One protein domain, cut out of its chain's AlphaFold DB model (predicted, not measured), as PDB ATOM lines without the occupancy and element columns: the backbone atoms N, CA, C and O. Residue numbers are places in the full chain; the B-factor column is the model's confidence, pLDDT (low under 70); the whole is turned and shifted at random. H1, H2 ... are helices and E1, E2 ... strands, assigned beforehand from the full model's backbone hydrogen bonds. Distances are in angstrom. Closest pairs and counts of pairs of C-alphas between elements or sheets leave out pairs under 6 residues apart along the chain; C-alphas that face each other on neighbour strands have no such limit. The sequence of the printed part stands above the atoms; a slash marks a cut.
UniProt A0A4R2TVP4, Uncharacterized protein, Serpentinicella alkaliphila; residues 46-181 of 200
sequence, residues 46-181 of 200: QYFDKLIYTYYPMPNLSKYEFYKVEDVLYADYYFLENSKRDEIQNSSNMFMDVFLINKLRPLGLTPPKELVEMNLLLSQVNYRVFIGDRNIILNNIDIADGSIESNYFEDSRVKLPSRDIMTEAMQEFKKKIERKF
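This is residues 46 to 181 of the 200 residues of an uncharacterized protein of Serpentinicella alkaliphila (UniProt A0A4R2TVP4). Picture a twisted wall of five strands, E1 to E5, with one helix, H2, packed along one face over E2 and E3 and no named helix on the other face. H1 lies near H2, short H3 sits in the long way round from H2 back to E3, and H4 sticks out at the end of a long link, making the longest axis. The printed part has 136 residues, with four named helices and five named strands in the order H1 E1 E2 H2 H3 E3 E4 E5 H4; the class is mixed, helices and strands. The sheet runs E1, E2, E3, E4, E5 and is mixed, with E2 and E3 parallel and the other neighbours antiparallel. The whole is only just loose, close to compact, with a radius of gyration of the C-alphas of 17.5 A, and is elongated, spanning 57 by 32 by 32 A.

Begin with the sheet: find C-alpha 61 at (223.802, 256.541, 207.886), where E1, residues 61 to 69, sets out for 23.6 A. E2 is residues 72 to 79, E3 residues 124 to 131, E4 residues 134 to 144, the longest strand at 29.6 A, and E5 residues 147 to 154. H2, residues 85 to 100, runs 21.5 A. H1 is residues 46 to 55, from C-alpha 46 at (211.753, 258.818, 199.041), 13.7 A long; H3 is residues 113 to 117, 5.9 A. H4, residues 168 to 180, runs 18.3 A to C-alpha 180 at (238.167, 219.802, 221.669).

Look first at the hairpin E1 and E2, where N 65 and O 76 are 2.9 A apart. Parallel E2 and E3 have N 75 and O 126 at 2.9 A; with H2 and H3 between, they form a strand-helix-strand unit, parallel neighbours joined by way of helices, with a right-handed crossover. E3, E4 and E5 form a meander, each strand the antiparallel neighbour of the one before: N 127 and O 139 are 2.9 A apart, N 140 and O 151 3.0 A. H2 on this sheet makes two layers, a sheet and a helix on one face; its height over the sheet is 9.3 A, and it runs along the strands, at 22 degrees to E3 on the local plane. Its closest C-alphas to E2 are Ser 91 and Tyr 77, 7.3 A. H1 is close to H2 but not clearly touching, the C-alphas of Ile 52 and Met 94 being 7.7 A apart. H4 is apart from H2. In H1, H2, H3 and H4 every O i to N i+4 pair is within hydrogen-bond range.

The C-alphas of Lys 113 and Phe 181, the two farthest apart, are 57.5 A from each other. The printed part has no cut. The links H2 to H3 and E5 to H4 are long. Residues 167 to 173 and 175 to 181 stand free. The mean pLDDT of the printed part is 70.4; look for values under 70 at residues 46, 68, 102 to 122, 143 to 151 and 155 to 181.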
ATOM      1  N   GLN A  46     212.451 259.880 198.340       62.69
ATOM      2  CA  GLN A  46     211.753 258.818 199.041       62.69
ATOM      3  C   GLN A  46     212.080 257.386 198.597       62.69
ATOM      4  O   GLN A  46     211.754 256.475 199.356       62.69
ATOM      5  N   TYR A  47     212.632 257.116 197.408       73.56
ATOM      6  CA  TYR A  47     212.832 255.722 196.972       73.56
ATOM      7  C   TYR A  47     213.921 255.036 197.797       73.56
ATOM      8  O   TYR A  47     213.666 254.024 198.458       73.56
ATOM      9  N   PHE A  48     215.129 255.600 197.778       76.31
ATOM     10  CA  PHE A  48     216.269 255.045 198.500       76.31
ATOM     11  C   PHE A  48     216.053 255.119 200.009       76.31
ATOM     12  O   PHE A  48     216.283 254.121 200.687       76.31
ATOM     13  N   ASP A  49     215.480 256.209 200.519       77.62
ATOM     14  CA  ASP A  49     215.107 256.323 201.931       77.62
ATOM     15  C   ASP A  49     214.124 255.227 202.361       77.62
ATOM     16  O   ASP A  49     214.327 254.568 203.384       77.62
ATOM     17  N   LYS A  50     213.083 254.946 201.559       76.75
ATOM     18  CA  LYS A  50     212.147 253.843 201.843       76.75
ATOM     19  C   LYS A  50     212.839 252.488 201.778       76.75
ATOM     20  O   LYS A  50     212.513 251.622 202.590       76.75
ATOM     21  N   LEU A  51     213.774 252.279 200.852       78.75
ATOM     22  CA  LEU A  51     214.535 251.030 200.776       78.75
ATOM     23  C   LEU A  51     215.404 250.802 202.003       78.75
ATOM     24  O   LEU A  51     215.390 249.703 202.561       78.75
ATOM     25  N   ILE A  52     216.141 251.834 202.403       83.44
ATOM     26  CA  ILE A  52     217.002 251.826 203.581       83.44
ATOM     27  C   ILE A  52     216.142 251.524 204.802       83.44
ATOM     28  O   ILE A  52     216.370 250.537 205.495       83.44
ATOM     29  N   TYR A  53     215.083 252.300 205.010       81.88
ATOM     30  CA  TYR A  53     214.206 252.129 206.159       81.88
ATOM     31  C   TYR A  53     213.542 250.743 206.208       81.88
ATOM     32  O   TYR A  53     213.438 250.140 207.273       81.88
ATOM     33  N   THR A  54     213.098 250.221 205.061       80.69
ATOM     34  CA  THR A  54     212.255 249.013 205.021       80.69
ATOM     35  C   THR A  54     213.059 247.712 204.953       80.69
ATOM     36  O   THR A  54     212.649 246.720 205.554       80.69
ATOM     37  N   TYR A  55     214.181 247.682 204.225       82.56
ATOM     38  CA  TYR A  55     214.906 246.436 203.921       82.56
ATOM     39  C   TYR A  55     216.378 246.440 204.341       82.56
ATOM     40  O   TYR A  55     216.922 245.368 204.602       82.56
ATOM     41  N   TYR A  56     217.020 247.608 204.410       88.12
ATOM     42  CA  TYR A  56     218.448 247.734 204.721       88.12
ATOM     43  C   TYR A  56     218.654 248.773 205.829       88.12
ATOM     44  O   TYR A  56     219.240 249.822 205.572       88.12
ATOM     45  N   PRO A  57     218.144 248.528 207.052       83.00
ATOM     46  CA  PRO A  57     218.163 249.529 208.110       83.00
ATOM     47  C   PRO A  57     219.601 249.925 208.456       83.00
ATOM     48  O   PRO A  57     220.445 249.075 208.760       83.00
ATOM     49  N   MET A  58     219.857 251.230 208.400       88.62
ATOM     50  CA  MET A  58     221.154 251.863 208.650       88.62
ATOM     51  C   MET A  58     220.944 253.159 209.450       88.62
ATOM     52  O   MET A  58     221.064 254.250 208.897       88.62
ATOM     53  N   PRO A  59     220.549 253.072 210.733       81.94
ATOM     54  CA  PRO A  59     220.172 254.240 211.534       81.94
ATOM     55  C   PRO A  59     221.293 255.275 211.708       81.94
ATOM     56  O   PRO A  59     220.997 256.438 211.956       81.94
ATOM     57  N   ASN A  60     222.561 254.878 211.579       82.19
ATOM     58  CA  ASN A  60     223.708 255.780 211.663       82.19
ATOM     59  C   ASN A  60     224.250 256.197 210.282       82.19
ATOM     60  O   ASN A  60     225.371 256.702 210.197       82.19
ATOM     61  N   LEU A  61     223.501 255.967 209.196       84.38
ATOM     62  CA  LEU A  61     223.802 256.541 207.886       84.38
ATOM     63  C   LEU A  61     223.381 258.014 207.887       84.38
ATOM     64  O   LEU A  61     222.201 258.330 208.000       84.38
ATOM     65  N   SER A  62     224.351 258.917 207.763       81.75
ATOM     66  CA  SER A  62     224.105 260.361 207.757       81.75
ATOM     67  C   SER A  62     223.716 260.878 206.377       81.75
ATOM     68  O   SER A  62     222.941 261.826 206.281       81.75
ATOM     69  N   LYS A  63     224.324 260.327 205.324       83.50
ATOM     70  CA  LYS A  63     224.149 260.769 203.939       83.50
ATOM     71  C   LYS A  63     224.547 259.643 202.992       83.50
ATOM     72  O   LYS A  63     225.421 258.841 203.317       83.50
ATOM     73  N   TYR A  64     223.943 259.614 201.814       82.25
ATOM     74  CA  TYR A  64     224.404 258.812 200.690       82.25
ATOM     75  C   TYR A  64     224.362 259.644 199.409       82.25
ATOM     76  O   TYR A  64     223.566 260.575 199.299       82.25
ATOM     77  N   GLU A  65     225.228 259.320 198.457       80.00
ATOM     78  CA  GLU A  65     225.283 259.962 197.147       80.00
ATOM     79  C   GLU A  65     225.493 258.904 196.067       80.00
ATOM     80  O   GLU A  65     226.362 258.038 196.181       80.00
ATOM     81  N   PHE A  66     224.698 258.995 195.003       77.81
ATOM     82  CA  PHE A  66     224.862 258.186 193.803       77.81
ATOM     83  C   PHE A  66     225.044 259.124 192.620       77.81
ATOM     84  O   PHE A  66     224.207 259.995 192.394       77.81
ATOM     85  N   TYR A  67     226.129 258.960 191.872       73.31
ATOM     86  CA  TYR A  67     226.404 259.788 190.701       73.31
ATOM     87  C   TYR A  67     227.227 259.027 189.671       73.31
ATOM     88  O   TYR A  67     227.913 258.055 189.986       73.31
ATOM     89  N   LYS A  68     227.141 259.466 188.416       69.56
ATOM     90  CA  LYS A  68     227.865 258.873 187.293       69.56
ATOM     91  C   LYS A  68     228.894 259.874 186.782       69.56
ATOM     92  O   LYS A  68     228.556 261.032 186.564       69.56
ATOM     93  N   VAL A  69     230.116 259.411 186.547       74.19
ATOM     94  CA  VAL A  69     231.123 260.147 185.772       74.19
ATOM     95  C   VAL A  69     231.509 259.253 184.608       74.19
ATOM     96  O   VAL A  69     231.996 258.145 184.825       74.19
ATOM     97  N   GLU A  70     231.246 259.708 183.382       77.12
ATOM     98  CA  GLU A  70     231.395 258.890 182.170       77.12
ATOM     99  C   GLU A  70     230.627 257.563 182.301       77.12
ATOM    100  O   GLU A  70     229.412 257.606 182.486       77.12
ATOM    101  N   ASP A  71     231.297 256.409 182.239       75.75
ATOM    102  CA  ASP A  71     230.714 255.067 182.412       75.75
ATOM    103  C   ASP A  71     230.992 254.443 183.788       75.75
ATOM    104  O   ASP A  71     230.777 253.247 184.000       75.75
ATOM    105  N   VAL A  72     231.403 255.272 184.751       76.69
ATOM    106  CA  VAL A  72     231.674 254.865 186.130       76.69
ATOM    107  C   VAL A  72     230.552 255.330 187.054       76.69
ATOM    108  O   VAL A  72     230.269 256.525 187.153       76.69
ATOM    109  N   LEU A  73     229.931 254.391 187.769       79.31
ATOM    110  CA  LEU A  73     228.973 254.696 188.836       79.31
ATOM    111  C   LEU A  73     229.714 254.827 190.170       79.31
ATOM    112  O   LEU A  73     230.471 253.941 190.553       79.31
ATOM    113  N   TYR A  74     229.457 255.900 190.905       79.62
ATOM    114  CA  TYR A  74     229.938 256.102 192.265       79.62
ATOM    115  C   TYR A  74     228.776 255.968 193.242       79.62
ATOM    116  O   TYR A  74     227.692 256.510 193.016       79.62
ATOM    117  N   ALA A  75     229.013 255.223 194.317       84.75
ATOM    118  CA  ALA A  75     228.073 255.010 195.404       84.75
ATOM    119  C   ALA A  75     228.772 255.299 196.732       84.75
ATOM    120  O   ALA A  75     229.513 254.458 197.251       84.75
ATOM    121  N   ASP A  76     228.525 256.490 197.268       82.69
ATOM    122  CA  ASP A  76     229.171 256.995 198.471       82.69
ATOM    123  C   ASP A  76     228.202 256.940 199.650       82.69
ATOM    124  O   ASP A  76     227.108 257.496 199.599       82.69
ATOM    125  N   TYR A  77     228.610 256.275 200.729       86.50
ATOM    126  CA  TYR A  77     227.849 256.183 201.973       86.50
ATOM    127  C   TYR A  77     228.633 256.828 203.116       86.50
ATOM    128  O   TYR A  77     229.769 256.441 203.388       86.50
ATOM    129  N   TYR A  78     228.014 257.775 203.818       85.44
ATOM    130  CA  TYR A  78     228.629 258.535 204.905       85.44
ATOM    131  C   TYR A  78     227.969 258.174 206.233       85.44
ATOM    132  O   TYR A  78     226.813 258.511 206.496       85.44
ATOM    133  N   PHE A  79     228.718 257.485 207.079       85.06
ATOM    134  CA  PHE A  79     228.286 256.956 208.363       85.06
ATOM    135  C   PHE A  79     228.818 257.795 209.534       85.06
ATOM    136  O   PHE A  79     229.876 258.429 209.454       85.06
ATOM    137  N   LEU A  80     228.080 257.798 210.643       83.88
ATOM    138  CA  LEU A  80     228.511 258.410 211.900       83.88
ATOM    139  C   LEU A  80     229.565 257.536 212.614       83.88
ATOM    140  O   LEU A  80     229.710 256.344 212.355       83.88
ATOM    141  N   GLU A  81     230.322 258.105 213.555       81.88
ATOM    142  CA  GLU A  81     231.403 257.374 214.250       81.88
ATOM    143  C   GLU A  81     230.923 256.171 215.080       81.88
ATOM    144  O   GLU A  81     231.687 255.246 215.356       81.88
ATOM    145  N   ASN A  82     229.652 256.174 215.474       78.62
ATOM    146  CA  ASN A  82     229.005 255.115 216.239       78.62
ATOM    147  C   ASN A  82     228.380 254.014 215.359       78.62
ATOM    148  O   ASN A  82     227.754 253.101 215.905       78.62
ATOM    149  N   SER A  83     228.531 254.077 214.031       81.94
ATOM    150  CA  SER A  83     227.956 253.097 213.111       81.94
ATOM    151  C   SER A  83     228.485 251.691 213.345       81.94
ATOM    152  O   SER A  83     229.680 251.462 213.553       81.94
ATOM    153  N   LYS A  84     227.582 250.716 213.273       81.50
ATOM    154  CA  LYS A  84     227.913 249.301 213.409       81.50
ATOM    155  C   LYS A  84     228.234 248.675 212.049       81.50
ATOM    156  O   LYS A  84     227.869 249.173 210.988       81.50
ATOM    157  N   ARG A  85     228.927 247.535 212.068       78.94
ATOM    158  CA  ARG A  85     229.348 246.838 210.839       78.94
ATOM    159  C   ARG A  85     228.201 246.197 210.072       78.94
ATOM    160  O   ARG A  85     228.304 246.069 208.862       78.94
ATOM    161  N   ASP A  86     227.143 245.778 210.751       81.69
ATOM    162  CA  ASP A  86     225.912 245.316 210.107       81.69
ATOM    163  C   ASP A  86     225.255 246.434 209.291       81.69
ATOM    164  O   ASP A  86     224.775 246.165 208.198       81.69
ATOM    165  N   GLU A  87     225.334 247.689 209.739       84.50
ATOM    166  CA  GLU A  87     224.855 248.839 208.958       84.50
ATOM    167  C   GLU A  87     225.695 249.044 207.686       84.50
ATOM    168  O   GLU A  87     225.153 249.182 206.594       84.50
ATOM    169  N   ILE A  88     227.022 248.954 207.793       85.88
ATOM    170  CA  ILE A  88     227.937 249.025 206.637       85.88
ATOM    171  C   ILE A  88     227.756 247.823 205.688       85.88
ATOM    172  O   ILE A  88     227.895 247.926 204.468       85.88
ATOM    173  N   GLN A  89     227.441 246.645 206.227       84.44
ATOM    174  CA  GLN A  89     227.105 245.483 205.410       84.44
ATOM    175  C   GLN A  89     225.763 245.690 204.697       84.44
ATOM    176  O   GLN A  89     225.616 245.289 203.542       84.44
ATOM    177  N   ASN A  90     224.799 246.336 205.355       88.12
ATOM    178  CA  ASN A  90     223.505 246.663 204.769       88.12
ATOM    179  C   ASN A  90     223.643 247.649 203.604       88.12
ATOM    180  O   ASN A  90     222.988 247.421 202.587       88.12
ATOM    181  N   SER A  91     224.526 248.656 203.677       88.81
ATOM    182  CA  SER A  91     224.781 249.552 202.533       88.81
ATOM    183  C   SER A  91     225.362 248.794 201.347       88.81
ATOM    184  O   SER A  91     224.919 248.989 200.219       88.81
ATOM    185  N   SER A  92     226.294 247.871 201.594       86.06
ATOM    186  CA  SER A  92     226.853 247.022 200.540       86.06
ATOM    187  C   SER A  92     225.781 246.127 199.908       86.06
ATOM    188  O   SER A  92     225.672 246.072 198.685       86.06
ATOM    189  N   ASN A  93     224.943 245.476 200.720       84.94
ATOM    190  CA  ASN A  93     223.856 244.623 200.233       84.94
ATOM    191  C   ASN A  93     222.835 245.419 199.413       84.94
ATOM    192  O   ASN A  93     222.423 244.975 198.344       84.94
ATOM    193  N   MET A  94     222.449 246.600 199.903       86.12
ATOM    194  CA  MET A  94     221.552 247.508 199.201       86.12
ATOM    195  C   MET A  94     222.138 247.888 197.846       86.12
ATOM    196  O   MET A  94     221.470 247.714 196.832       86.12
ATOM    197  N   PHE A  95     223.382 248.366 197.823       84.38
ATOM    198  CA  PHE A  95     224.075 248.754 196.603       84.38
ATOM    199  C   PHE A  95     224.101 247.609 195.573       84.38
ATOM    200  O   PHE A  95     223.676 247.803 194.433       84.38
ATOM    201  N   MET A  96     224.500 246.400 195.985       78.56
ATOM    202  CA  MET A  96     224.521 245.216 195.115       78.56
ATOM    203  C   MET A  96     223.125 244.882 194.565       78.56
ATOM    204  O   MET A  96     222.968 244.654 193.365       78.56
ATOM    205  N   ASP A  97     222.107 244.860 195.433       78.44
ATOM    206  CA  ASP A  97     220.739 244.495 195.057       78.44
ATOM    207  C   ASP A  97     220.094 245.537 194.125       78.44
ATOM    208  O   ASP A  97     219.328 245.158 193.238       78.44
ATOM    209  N   VAL A  98     220.391 246.832 194.314       76.38
ATOM    210  CA  VAL A  98     219.872 247.918 193.467       76.38
ATOM    211  C   VAL A  98     220.584 247.943 192.114       76.38
ATOM    212  O   VAL A  98     219.929 247.851 191.082       76.38
ATOM    213  N   PHE A  99     221.907 248.114 192.117       74.44
ATOM    214  CA  PHE A  99     222.634 248.603 190.944       74.44
ATOM    215  C   PHE A  99     223.277 247.496 190.112       74.44
ATOM    216  O   PHE A  99     223.517 247.700 188.928       74.44
ATOM    217  N   LEU A 100     223.547 246.330 190.707       72.44
ATOM    218  CA  LEU A 100     224.238 245.236 190.017       72.44
ATOM    219  C   LEU A 100     223.300 244.077 189.693       72.44
ATOM    220  O   LEU A 100     223.252 243.607 188.562       72.44
ATOM    221  N   ILE A 101     222.535 243.616 190.682       71.62
ATOM    222  CA  ILE A 101     221.621 242.480 190.509       71.62
ATOM    223  C   ILE A 101     220.280 242.938 189.923       71.62
ATOM    224  O   ILE A 101     219.598 242.144 189.277       71.62
ATOM    225  N   ASN A 102     219.895 244.198 190.155       67.94
ATOM    226  CA  ASN A 102     218.567 244.730 189.847       67.94
ATOM    227  C   ASN A 102     217.451 243.803 190.368       67.94
ATOM    228  O   ASN A 102     216.566 243.334 189.645       67.94
ATOM    229  N   LYS A 103     217.555 243.445 191.649       63.53
ATOM    230  CA  LYS A 103     216.701 242.438 192.270       63.53
ATOM    231  C   LYS A 103     215.261 242.941 192.364       63.53
ATOM    232  O   LYS A 103     214.996 244.011 192.910       63.53
ATOM    233  N   LEU A 104     214.313 242.115 191.915       60.22
ATOM    234  CA  LEU A 104     212.883 242.385 192.074       60.22
ATOM    235  C   LEU A 104     212.530 242.502 193.562       60.22
ATOM    236  O   LEU A 104     212.796 241.587 194.348       60.22
ATOM    237  N   ARG A 105     211.908 243.620 193.947       63.81
ATOM    238  CA  ARG A 105     211.521 243.872 195.339       63.81
ATOM    239  C   ARG A 105     210.042 243.572 195.577       63.81
ATOM    240  O   ARG A 105     209.202 243.953 194.761       63.81
ATOM    241  N   PRO A 106     209.698 242.908 196.692       47.88
ATOM    242  CA  PRO A 106     208.309 242.696 197.064       47.88
ATOM    243  C   PRO A 106     207.689 244.004 197.574       47.88
ATOM    244  O   PRO A 106     208.233 244.605 198.492       47.88
ATOM    245  N   LEU A 107     206.520 244.366 197.024       49.78
ATOM    246  CA  LEU A 107     205.652 245.510 197.371       49.78
ATOM    247  C   LEU A 107     206.141 246.910 196.936       49.78
ATOM    248  O   LEU A 107     207.007 247.507 197.560       49.78
ATOM    249  N   GLY A 108     205.465 247.477 195.927       53.34
ATOM    250  CA  GLY A 108     205.142 248.912 195.800       53.34
ATOM    251  C   GLY A 108     206.263 249.938 195.584       53.34
ATOM    252  O   GLY A 108     205.949 251.090 195.301       53.34
ATOM    253  N   LEU A 109     207.534 249.561 195.704       62.19
ATOM    254  CA  LEU A 109     208.673 250.448 195.465       62.19
ATOM    255  C   LEU A 109     209.193 250.248 194.048       62.19
ATOM    256  O   LEU A 109     210.066 249.413 193.792       62.19
ATOM    257  N   THR A 110     208.626 251.011 193.123       62.88
ATOM    258  CA  THR A 110     209.121 251.087 191.750       62.88
ATOM    259  C   THR A 110     210.430 251.879 191.747       62.88
ATOM    260  O   THR A 110     210.455 252.956 192.339       62.88
ATOM    261  N   PRO A 111     211.521 251.363 191.151       66.12
ATOM    262  CA  PRO A 111     212.739 252.149 190.974       66.12
ATOM    263  C   PRO A 111     212.455 253.418 190.152       66.12
ATOM    264  O   PRO A 111     211.597 253.359 189.264       66.12
ATOM    265  N   PRO A 112     213.175 254.528 190.409       65.62
ATOM    266  CA  PRO A 112     213.064 255.741 189.612       65.62
ATOM    267  C   PRO A 112     213.234 255.422 188.133       65.62
ATOM    268  O   PRO A 112     214.034 254.554 187.758       65.62
ATOM    269  N   LYS A 113     212.477 256.119 187.290       61.91
ATOM    270  CA  LYS A 113     212.474 255.893 185.843       61.91
ATOM    271  C   LYS A 113     213.882 256.032 185.273       61.91
ATOM    272  O   LYS A 113     214.281 255.210 184.464       61.91
ATOM    273  N   GLU A 114     214.653 256.984 185.777       59.16
ATOM    274  CA  GLU A 114     216.050 257.232 185.441       59.16
ATOM    275  C   GLU A 114     216.911 255.994 185.713       59.16
ATOM    276  O   GLU A 114     217.663 255.580 184.844       59.16
ATOM    277  N   LEU A 115     216.748 255.332 186.862       65.69
ATOM    278  CA  LEU A 115     217.497 254.117 187.203       65.69
ATOM    279  C   LEU A 115     217.150 252.942 186.273       65.69
ATOM    280  O   LEU A 115     218.012 252.124 185.954       65.69
ATOM    281  N   VAL A 116     215.898 252.873 185.810       63.84
ATOM    282  CA  VAL A 116     215.435 251.883 184.822       63.84
ATOM    283  C   VAL A 116     215.933 252.220 183.412       63.84
ATOM    284  O   VAL A 116     216.340 251.331 182.666       63.84
ATOM    285  N   GLU A 117     215.906 253.500 183.039       56.72
ATOM    286  CA  GLU A 117     216.276 254.015 181.716       56.72
ATOM    287  C   GLU A 117     217.780 254.144 181.513       56.72
ATOM    288  O   GLU A 117     218.238 254.129 180.372       56.72
ATOM    289  N   MET A 118     218.552 254.208 182.599       59.00
ATOM    290  CA  MET A 118     220.007 254.314 182.567       59.00
ATOM    291  C   MET A 118     220.685 253.154 181.831       59.00
ATOM    292  O   MET A 118     221.875 253.286 181.557       59.00
ATOM    293  N   ASN A 119     219.962 252.066 181.503       51.97
ATOM    294  CA  ASN A 119     220.415 250.916 180.706       51.97
ATOM    295  C   ASN A 119     221.908 250.651 180.934       51.97
ATOM    296  O   ASN A 119     222.702 250.742 180.000       51.97
ATOM    297  N   LEU A 120     222.246 250.504 182.223       57.81
ATOM    298  CA  LEU A 120     223.548 250.769 182.834       57.81
ATOM    299  C   LEU A 120     224.663 249.940 182.175       57.81
ATOM    300  O   LEU A 120     225.085 248.915 182.702       57.81
ATOM    301  N   LEU A 121     225.156 250.397 181.022       59.78
ATOM    302  CA  LEU A 121     226.416 249.974 180.417       59.78
ATOM    303  C   LEU A 121     227.533 250.621 181.236       59.78
ATOM    304  O   LEU A 121     228.153 251.596 180.824       59.78
ATOM    305  N   LEU A 122     227.690 250.142 182.465       68.06
ATOM    306  CA  LEU A 122     228.749 250.572 183.362       68.06
ATOM    307  C   LEU A 122     230.003 249.794 183.005       68.06
ATOM    308  O   LEU A 122     229.962 248.567 182.944       68.06
ATOM    309  N   SER A 123     231.108 250.504 182.804       70.62
ATOM    310  CA  SER A 123     232.427 249.879 182.715       70.62
ATOM    311  C   SER A 123     232.984 249.585 184.106       70.62
ATOM    312  O   SER A 123     233.773 248.660 184.278       70.62
ATOM    313  N   GLN A 124     232.573 250.372 185.106       77.12
ATOM    314  CA  GLN A 124     233.070 250.271 186.470       77.12
ATOM    315  C   GLN A 124     232.056 250.810 187.486       77.12
ATOM    316  O   GLN A 124     231.264 251.713 187.201       77.12
ATOM    317  N   VAL A 125     232.112 250.284 188.708       79.50
ATOM    318  CA  VAL A 125     231.374 250.798 189.856       79.50
ATOM    319  C   VAL A 125     232.271 250.948 191.069       79.50
ATOM    320  O   VAL A 125     232.963 250.017 191.461       79.50
ATOM    321  N   ASN A 126     232.215 252.110 191.706       82.62
ATOM    322  CA  ASN A 126     233.021 252.456 192.864       82.62
ATOM    323  C   ASN A 126     232.117 252.631 194.082       82.62
ATOM    324  O   ASN A 126     231.466 253.660 194.255       82.62
ATOM    325  N   TYR A 127     232.091 251.613 194.935       86.44
ATOM    326  CA  TYR A 127     231.412 251.643 196.225       86.44
ATOM    327  C   TYR A 127     232.367 252.156 197.302       86.44
ATOM    328  O   TYR A 127     233.450 251.593 197.500       86.44
ATOM    329  N   ARG A 128     231.970 253.214 198.012       88.88
ATOM    330  CA  ARG A 128     232.781 253.844 199.056       88.88
ATOM    331  C   ARG A 128     232.003 254.056 200.340       88.88
ATOM    332  O   ARG A 128     230.837 254.438 200.329       88.88
ATOM    333  N   VAL A 129     232.684 253.838 201.459       88.56
ATOM    334  CA  VAL A 129     232.135 254.056 202.798       88.56
ATOM    335  C   VAL A 129     233.049 254.984 203.565       88.56
ATOM    336  O   VAL A 129     234.233 254.692 203.745       88.56
ATOM    337  N   PHE A 130     232.472 256.060 204.077       85.38
ATOM    338  CA  PHE A 130     233.146 257.053 204.891       85.38
ATOM    339  C   PHE A 130     232.604 257.017 206.320       85.38
ATOM    340  O   PHE A 130     231.405 256.845 206.522       85.38
ATOM    341  N   ILE A 131     233.475 257.207 207.312       83.00
ATOM    342  CA  ILE A 131     233.068 257.576 208.676       83.00
ATOM    343  C   ILE A 131     233.772 258.877 209.035       83.00
ATOM    344  O   ILE A 131     235.008 258.944 209.032       83.00
ATOM    345  N   GLY A 132     232.980 259.911 209.323       76.81
ATOM    346  CA  GLY A 132     233.486 261.285 209.336       76.81
ATOM    347  C   GLY A 132     234.140 261.618 207.989       76.81
ATOM    348  O   GLY A 132     233.559 261.336 206.944       76.81
ATOM    349  N   ASP A 133     235.373 262.126 208.017       74.56
ATOM    350  CA  ASP A 133     236.136 262.507 206.813       74.56
ATOM    351  C   ASP A 133     237.021 261.368 206.259       74.56
ATOM    352  O   ASP A 133     237.870 261.579 205.391       74.56
ATOM    353  N   ARG A 134     236.914 260.150 206.808       76.75
ATOM    354  CA  ARG A 134     237.822 259.042 206.478       76.75
ATOM    355  C   ARG A 134     237.139 258.024 205.588       76.75
ATOM    356  O   ARG A 134     236.136 257.448 205.990       76.75
ATOM    357  N   ASN A 135     237.743 257.733 204.437       79.00
ATOM    358  CA  ASN A 135     237.362 256.590 203.612       79.00
ATOM    359  C   ASN A 135     237.818 255.292 204.290       79.00
ATOM    360  O   ASN A 135     239.016 255.074 204.489       79.00
ATOM    361  N   ILE A 136     236.860 254.450 204.660       81.81
ATOM    362  CA  ILE A 136     237.102 253.192 205.362       81.81
ATOM    363  C   ILE A 136     236.979 252.013 204.428       81.81
ATOM    364  O   ILE A 136     237.753 251.078 204.586       81.81
ATOM    365  N   ILE A 137     236.047 252.034 203.477       81.69
ATOM    366  CA  ILE A 137     235.900 250.964 202.493       81.69
ATOM    367  C   ILE A 137     235.911 251.573 201.107       81.69
ATOM    368  O   ILE A 137     235.137 252.479 200.822       81.69
ATOM    369  N   LEU A 138     236.741 251.009 200.241       78.12
ATOM    370  CA  LEU A 138     236.726 251.264 198.810       78.12
ATOM    371  C   LEU A 138     236.607 249.918 198.110       78.12
ATOM    372  O   LEU A 138     237.452 249.044 198.299       78.12
ATOM    373  N   ASN A 139     235.561 249.751 197.317       77.25
ATOM    374  CA  ASN A 139     235.380 248.595 196.461       77.25
ATOM    375  C   ASN A 139     235.152 249.069 195.028       77.25
ATOM    376  O   ASN A 139     234.080 249.584 194.712       77.25
ATOM    377  N   ASN A 140     236.166 248.895 194.190       72.81
ATOM    378  CA  ASN A 140     236.072 249.166 192.761       72.81
ATOM    379  C   ASN A 140     235.703 247.861 192.061       72.81
ATOM    380  O   ASN A 140     236.367 246.850 192.280       72.81
ATOM    381  N   ILE A 141     234.648 247.880 191.261       76.94
ATOM    382  CA  ILE A 141     234.092 246.725 190.570       76.94
ATOM    383  C   ILE A 141     234.129 247.025 189.078       76.94
ATOM    384  O   ILE A 141     233.341 247.836 188.604       76.94
ATOM    385  N   ASP A 142     235.018 246.374 188.347       72.88
ATOM    386  CA  ASP A 142     235.103 246.496 186.897       72.88
ATOM    387  C   ASP A 142     234.126 245.505 186.255       72.88
ATOM    388  O   ASP A 142     234.063 244.329 186.634       72.88
ATOM    389  N   ILE A 143     233.331 245.992 185.304       68.69
ATOM    390  CA  ILE A 143     232.286 245.229 184.619       68.69
ATOM    391  C   ILE A 143     232.649 245.217 183.135       68.69
ATOM    392  O   ILE A 143     232.420 246.182 182.413       68.69
ATOM    393  N   ALA A 144     233.237 244.116 182.675       66.38
ATOM    394  CA  ALA A 144     233.679 243.959 181.292       66.38
ATOM    395  C   ALA A 144     233.091 242.678 180.701       66.38
ATOM    396  O   ALA A 144     233.295 241.620 181.284       66.38
ATOM    397  N   ASP A 145     232.371 242.764 179.575       59.22
ATOM    398  CA  ASP A 145     231.872 241.666 178.720       59.22
ATOM    399  C   ASP A 145     231.784 240.265 179.375       59.22
ATOM    400  O   ASP A 145     232.401 239.292 178.938       59.22
ATOM    401  N   GLY A 146     230.980 240.154 180.442       53.53
ATOM    402  CA  GLY A 146     230.685 238.891 181.137       53.53
ATOM    403  C   GLY A 146     231.601 238.527 182.313       53.53
ATOM    404  O   GLY A 146     231.415 237.472 182.922       53.53
ATOM    405  N   SER A 147     232.549 239.390 182.667       59.44
ATOM    406  CA  SER A 147     233.441 239.280 183.822       59.44
ATOM    407  C   SER A 147     233.217 240.430 184.807       59.44
ATOM    408  O   SER A 147     232.949 241.564 184.413       59.44
ATOM    409  N   ILE A 148     233.289 240.101 186.098       65.50
ATOM    410  CA  ILE A 148     233.239 241.059 187.202       65.50
ATOM    411  C   ILE A 148     234.546 240.908 187.972       65.50
ATOM    412  O   ILE A 148     234.784 239.859 188.581       65.50
ATOM    413  N   GLU A 149     235.378 241.942 187.951       65.88
ATOM    414  CA  GLU A 149     236.592 242.024 188.764       65.88
ATOM    415  C   GLU A 149     236.369 243.021 189.899       65.88
ATOM    416  O   GLU A 149     235.661 244.007 189.736       65.88
ATOM    417  N   SER A 150     236.907 242.745 191.088       65.06
ATOM    418  CA  SER A 150     236.674 243.587 192.265       65.06
ATOM    419  C   SER A 150     237.957 243.792 193.058       65.06
ATOM    420  O   SER A 150     238.620 242.838 193.469       65.06
ATOM    421  N   ASN A 151     238.275 245.061 193.302       60.09
ATOM    422  CA  ASN A 151     239.385 245.521 194.120       60.09
ATOM    423  C   ASN A 151     238.842 246.113 195.424       60.09
ATOM    424  O   ASN A 151     238.264 247.199 195.425       60.09
ATOM    425  N   TYR A 152     239.053 245.401 196.534       70.00
ATOM    426  CA  TYR A 152     238.537 245.760 197.858       70.00
ATOM    427  C   TYR A 152     239.642 246.237 198.807       70.00
ATOM    428  O   TYR A 152     240.629 245.535 199.044       70.00
ATOM    429  N   PHE A 153     239.418 247.392 199.423       75.31
ATOM    430  CA  PHE A 153     240.230 247.966 200.487       75.31
ATOM    431  C   PHE A 153     239.361 248.264 201.716       75.31
ATOM    432  O   PHE A 153     238.255 248.780 201.580       75.31
ATOM    433  N   GLU A 154     239.889 247.977 202.912       72.81
ATOM    434  CA  GLU A 154     239.257 248.300 204.197       72.81
ATOM    435  C   GLU A 154     240.297 248.821 205.208       72.81
ATOM    436  O   GLU A 154     241.288 248.136 205.493       72.81
ATOM    437  N   ASP A 155     240.084 250.010 205.788       65.19
ATOM    438  CA  ASP A 155     240.965 250.542 206.835       65.19
ATOM    439  C   ASP A 155     240.707 249.856 208.185       65.19
ATOM    440  O   ASP A 155     239.876 250.261 208.999       65.19
ATOM    441  N   SER A 156     241.513 248.833 208.459       62.94
ATOM    442  CA  SER A 156     241.491 248.061 209.709       62.94
ATOM    443  C   SER A 156     241.816 248.850 210.992       62.94
ATOM    444  O   SER A 156     241.679 248.299 212.095       62.94
ATOM    445  N   ARG A 157     242.269 250.111 210.886       56.78
ATOM    446  CA  ARG A 157     242.584 250.976 212.040       56.78
ATOM    447  C   ARG A 157     241.343 251.604 212.658       56.78
ATOM    448  O   ARG A 157     241.379 251.953 213.841       56.78
ATOM    449  N   VAL A 158     240.255 251.732 211.903       59.06
ATOM    450  CA  VAL A 158     238.986 252.194 212.460       59.06
ATOM    451  C   VAL A 158     238.338 251.023 213.191       59.06
ATOM    452  O   VAL A 158     237.950 250.016 212.601       59.06
ATOM    453  N   LYS A 159     238.268 251.123 214.522       52.81
ATOM    454  CA  LYS A 159     237.562 250.140 215.346       52.81
ATOM    455  C   LYS A 159     236.065 250.338 215.155       52.81
ATOM    456  O   LYS A 159     235.441 251.066 215.915       52.81
ATOM    457  N   LEU A 160     235.494 249.654 214.169       53.09
ATOM    458  CA  LEU A 160     234.049 249.482 214.117       53.09
ATOM    459  C   LEU A 160     233.609 248.769 215.413       53.09
ATOM    460  O   LEU A 160     234.262 247.785 215.794       53.09
ATOM    461  N   PRO A 161     232.525 249.205 216.084       45.28
ATOM    462  CA  PRO A 161     231.996 248.614 217.324       45.28
ATOM    463  C   PRO A 161     231.660 247.110 217.264       45.28
ATOM    464  O   PRO A 161     231.175 246.537 218.230       45.28
ATOM    465  N   SER A 162     231.927 246.440 216.144       41.69
ATOM    466  CA  SER A 162     231.644 245.037 215.884       41.69
ATOM    467  C   SER A 162     232.874 244.116 215.901       41.69
ATOM    468  O   SER A 162     232.770 242.983 215.426       41.69
ATOM    469  N   ARG A 163     234.059 244.550 216.368       41.66
ATOM    470  CA  ARG A 163     235.167 243.585 216.580       41.66
ATOM    471  C   ARG A 163     234.821 242.518 217.628       41.66
ATOM    472  O   ARG A 163     235.476 241.484 217.637       41.66
ATOM    473  N   ASP A 164     233.736 242.713 218.373       43.81
ATOM    474  CA  ASP A 164     233.146 241.737 219.285       43.81
ATOM    475  C   ASP A 164     231.699 241.386 218.891       43.81
ATOM    476  O   ASP A 164     230.764 241.568 219.665       43.81
ATOM    477  N   ILE A 165     231.468 240.845 217.690       43.88
ATOM    478  CA  ILE A 165     230.222 240.096 217.450       43.88
ATOM    479  C   ILE A 165     230.422 238.686 218.019       43.88
ATOM    480  O   ILE A 165     230.799 237.756 217.314       43.88
ATOM    481  N   MET A 166     230.191 238.510 219.318       45.69
ATOM    482  CA  MET A 166     229.982 237.185 219.909       45.69
ATOM    483  C   MET A 166     228.482 236.873 219.907       45.69
ATOM    484  O   MET A 166     227.813 237.039 220.925       45.69
ATOM    485  N   THR A 167     227.939 236.410 218.776       56.06
ATOM    486  CA  THR A 167     226.605 235.776 218.771       56.06
ATOM    487  C   THR A 167     226.617 234.533 219.663       56.06
ATOM    488  O   THR A 167     227.662 233.893 219.789       56.06
ATOM    489  N   GLU A 168     225.485 234.140 220.262       56.34
ATOM    490  CA  GLU A 168     225.399 232.911 221.079       56.34
ATOM    491  C   GLU A 168     225.934 231.684 220.327       56.34
ATOM    492  O   GLU A 168     226.729 230.924 220.874       56.34
ATOM    493  N   ALA A 169     225.625 231.570 219.031       54.09
ATOM    494  CA  ALA A 169     226.160 230.527 218.157       54.09
ATOM    495  C   ALA A 169     227.696 230.578 218.021       54.09
ATOM    496  O   ALA A 169     228.359 229.540 218.056       54.09
ATOM    497  N   MET A 170     228.296 231.771 217.915       52.00
ATOM    498  CA  MET A 170     229.757 231.938 217.919       52.00
ATOM    499  C   MET A 170     230.368 231.675 219.302       52.00
ATOM    500  O   MET A 170     231.480 231.148 219.373       52.00
ATOM    501  N   GLN A 171     229.657 231.962 220.399       59.03
ATOM    502  CA  GLN A 171     230.100 231.595 221.748       59.03
ATOM    503  C   GLN A 171     230.083 230.077 221.955       59.03
ATOM    504  O   GLN A 171     231.022 229.518 222.523       59.03
ATOM    505  N   GLU A 172     229.039 229.396 221.478       58.28
ATOM    506  CA  GLU A 172     228.939 227.937 221.500       58.28
ATOM    507  C   GLU A 172     230.013 227.290 220.628       58.28
ATOM    508  O   GLU A 172     230.673 226.345 221.065       58.28
ATOM    509  N   PHE A 173     230.252 227.830 219.431       55.66
ATOM    510  CA  PHE A 173     231.326 227.385 218.548       55.66
ATOM    511  C   PHE A 173     232.706 227.561 219.193       55.66
ATOM    512  O   PHE A 173     233.486 226.607 219.227       55.66
ATOM    513  N   LYS A 174     232.984 228.728 219.792       56.34
ATOM    514  CA  LYS A 174     234.222 228.991 220.543       56.34
ATOM    515  C   LYS A 174     234.398 227.995 221.691       56.34
ATOM    516  O   LYS A 174     235.418 227.312 221.742       56.34
ATOM    517  N   LYS A 175     233.375 227.809 222.537       62.38
ATOM    518  CA  LYS A 175     233.387 226.817 223.631       62.38
ATOM    519  C   LYS A 175     233.624 225.392 223.119       62.38
ATOM    520  O   LYS A 175     234.280 224.595 223.788       62.38
ATOM    521  N   LYS A 176     233.085 225.043 221.947       57.31
ATOM    522  CA  LYS A 176     233.225 223.715 221.330       57.31
ATOM    523  C   LYS A 176     234.630 223.478 220.770       57.31
ATOM    524  O   LYS A 176     235.124 222.358 220.880       57.31
ATOM    525  N   ILE A 177     235.276 224.506 220.220       52.69
ATOM    526  CA  ILE A 177     236.677 224.456 219.776       52.69
ATOM    527  C   ILE A 177     237.629 224.390 220.974       52.69
ATOM    528  O   ILE A 177     238.476 223.499 221.020       52.69
ATOM    529  N   GLU A 178     237.437 225.253 221.975       52.94
ATOM    530  CA  GLU A 178     238.261 225.300 223.194       52.94
ATOM    531  C   GLU A 178     238.223 223.981 223.982       52.94
ATOM    532  O   GLU A 178     239.234 223.567 224.545       52.94
ATOM    533  N   ARG A 179     237.079 223.280 223.991       51.97
ATOM    534  CA  ARG A 179     236.932 221.963 224.640       51.97
ATOM    535  C   ARG A 179     237.540 220.800 223.851       51.97
ATOM    536  O   ARG A 179     237.855 219.782 224.459       51.97
ATOM    537  N   LYS A 180     237.657 220.899 222.520       46.38
ATOM    538  CA  LYS A 180     238.167 219.802 221.669       46.38
ATOM    539  C   LYS A 180     239.683 219.832 221.482       46.38
ATOM    540  O   LYS A 180     240.278 218.772 221.315       46.38
ATOM    541  N   PHE A 181     240.296 221.010 221.506       40.47
ATOM    542  CA  PHE A 181     241.719 221.191 221.230       40.47
ATOM    543  C   PHE A 181     242.366 221.937 222.396       40.47
ATOM    544  O   PHE A 181     242.623 223.134 222.330       40.47
TER     545      PHE A 181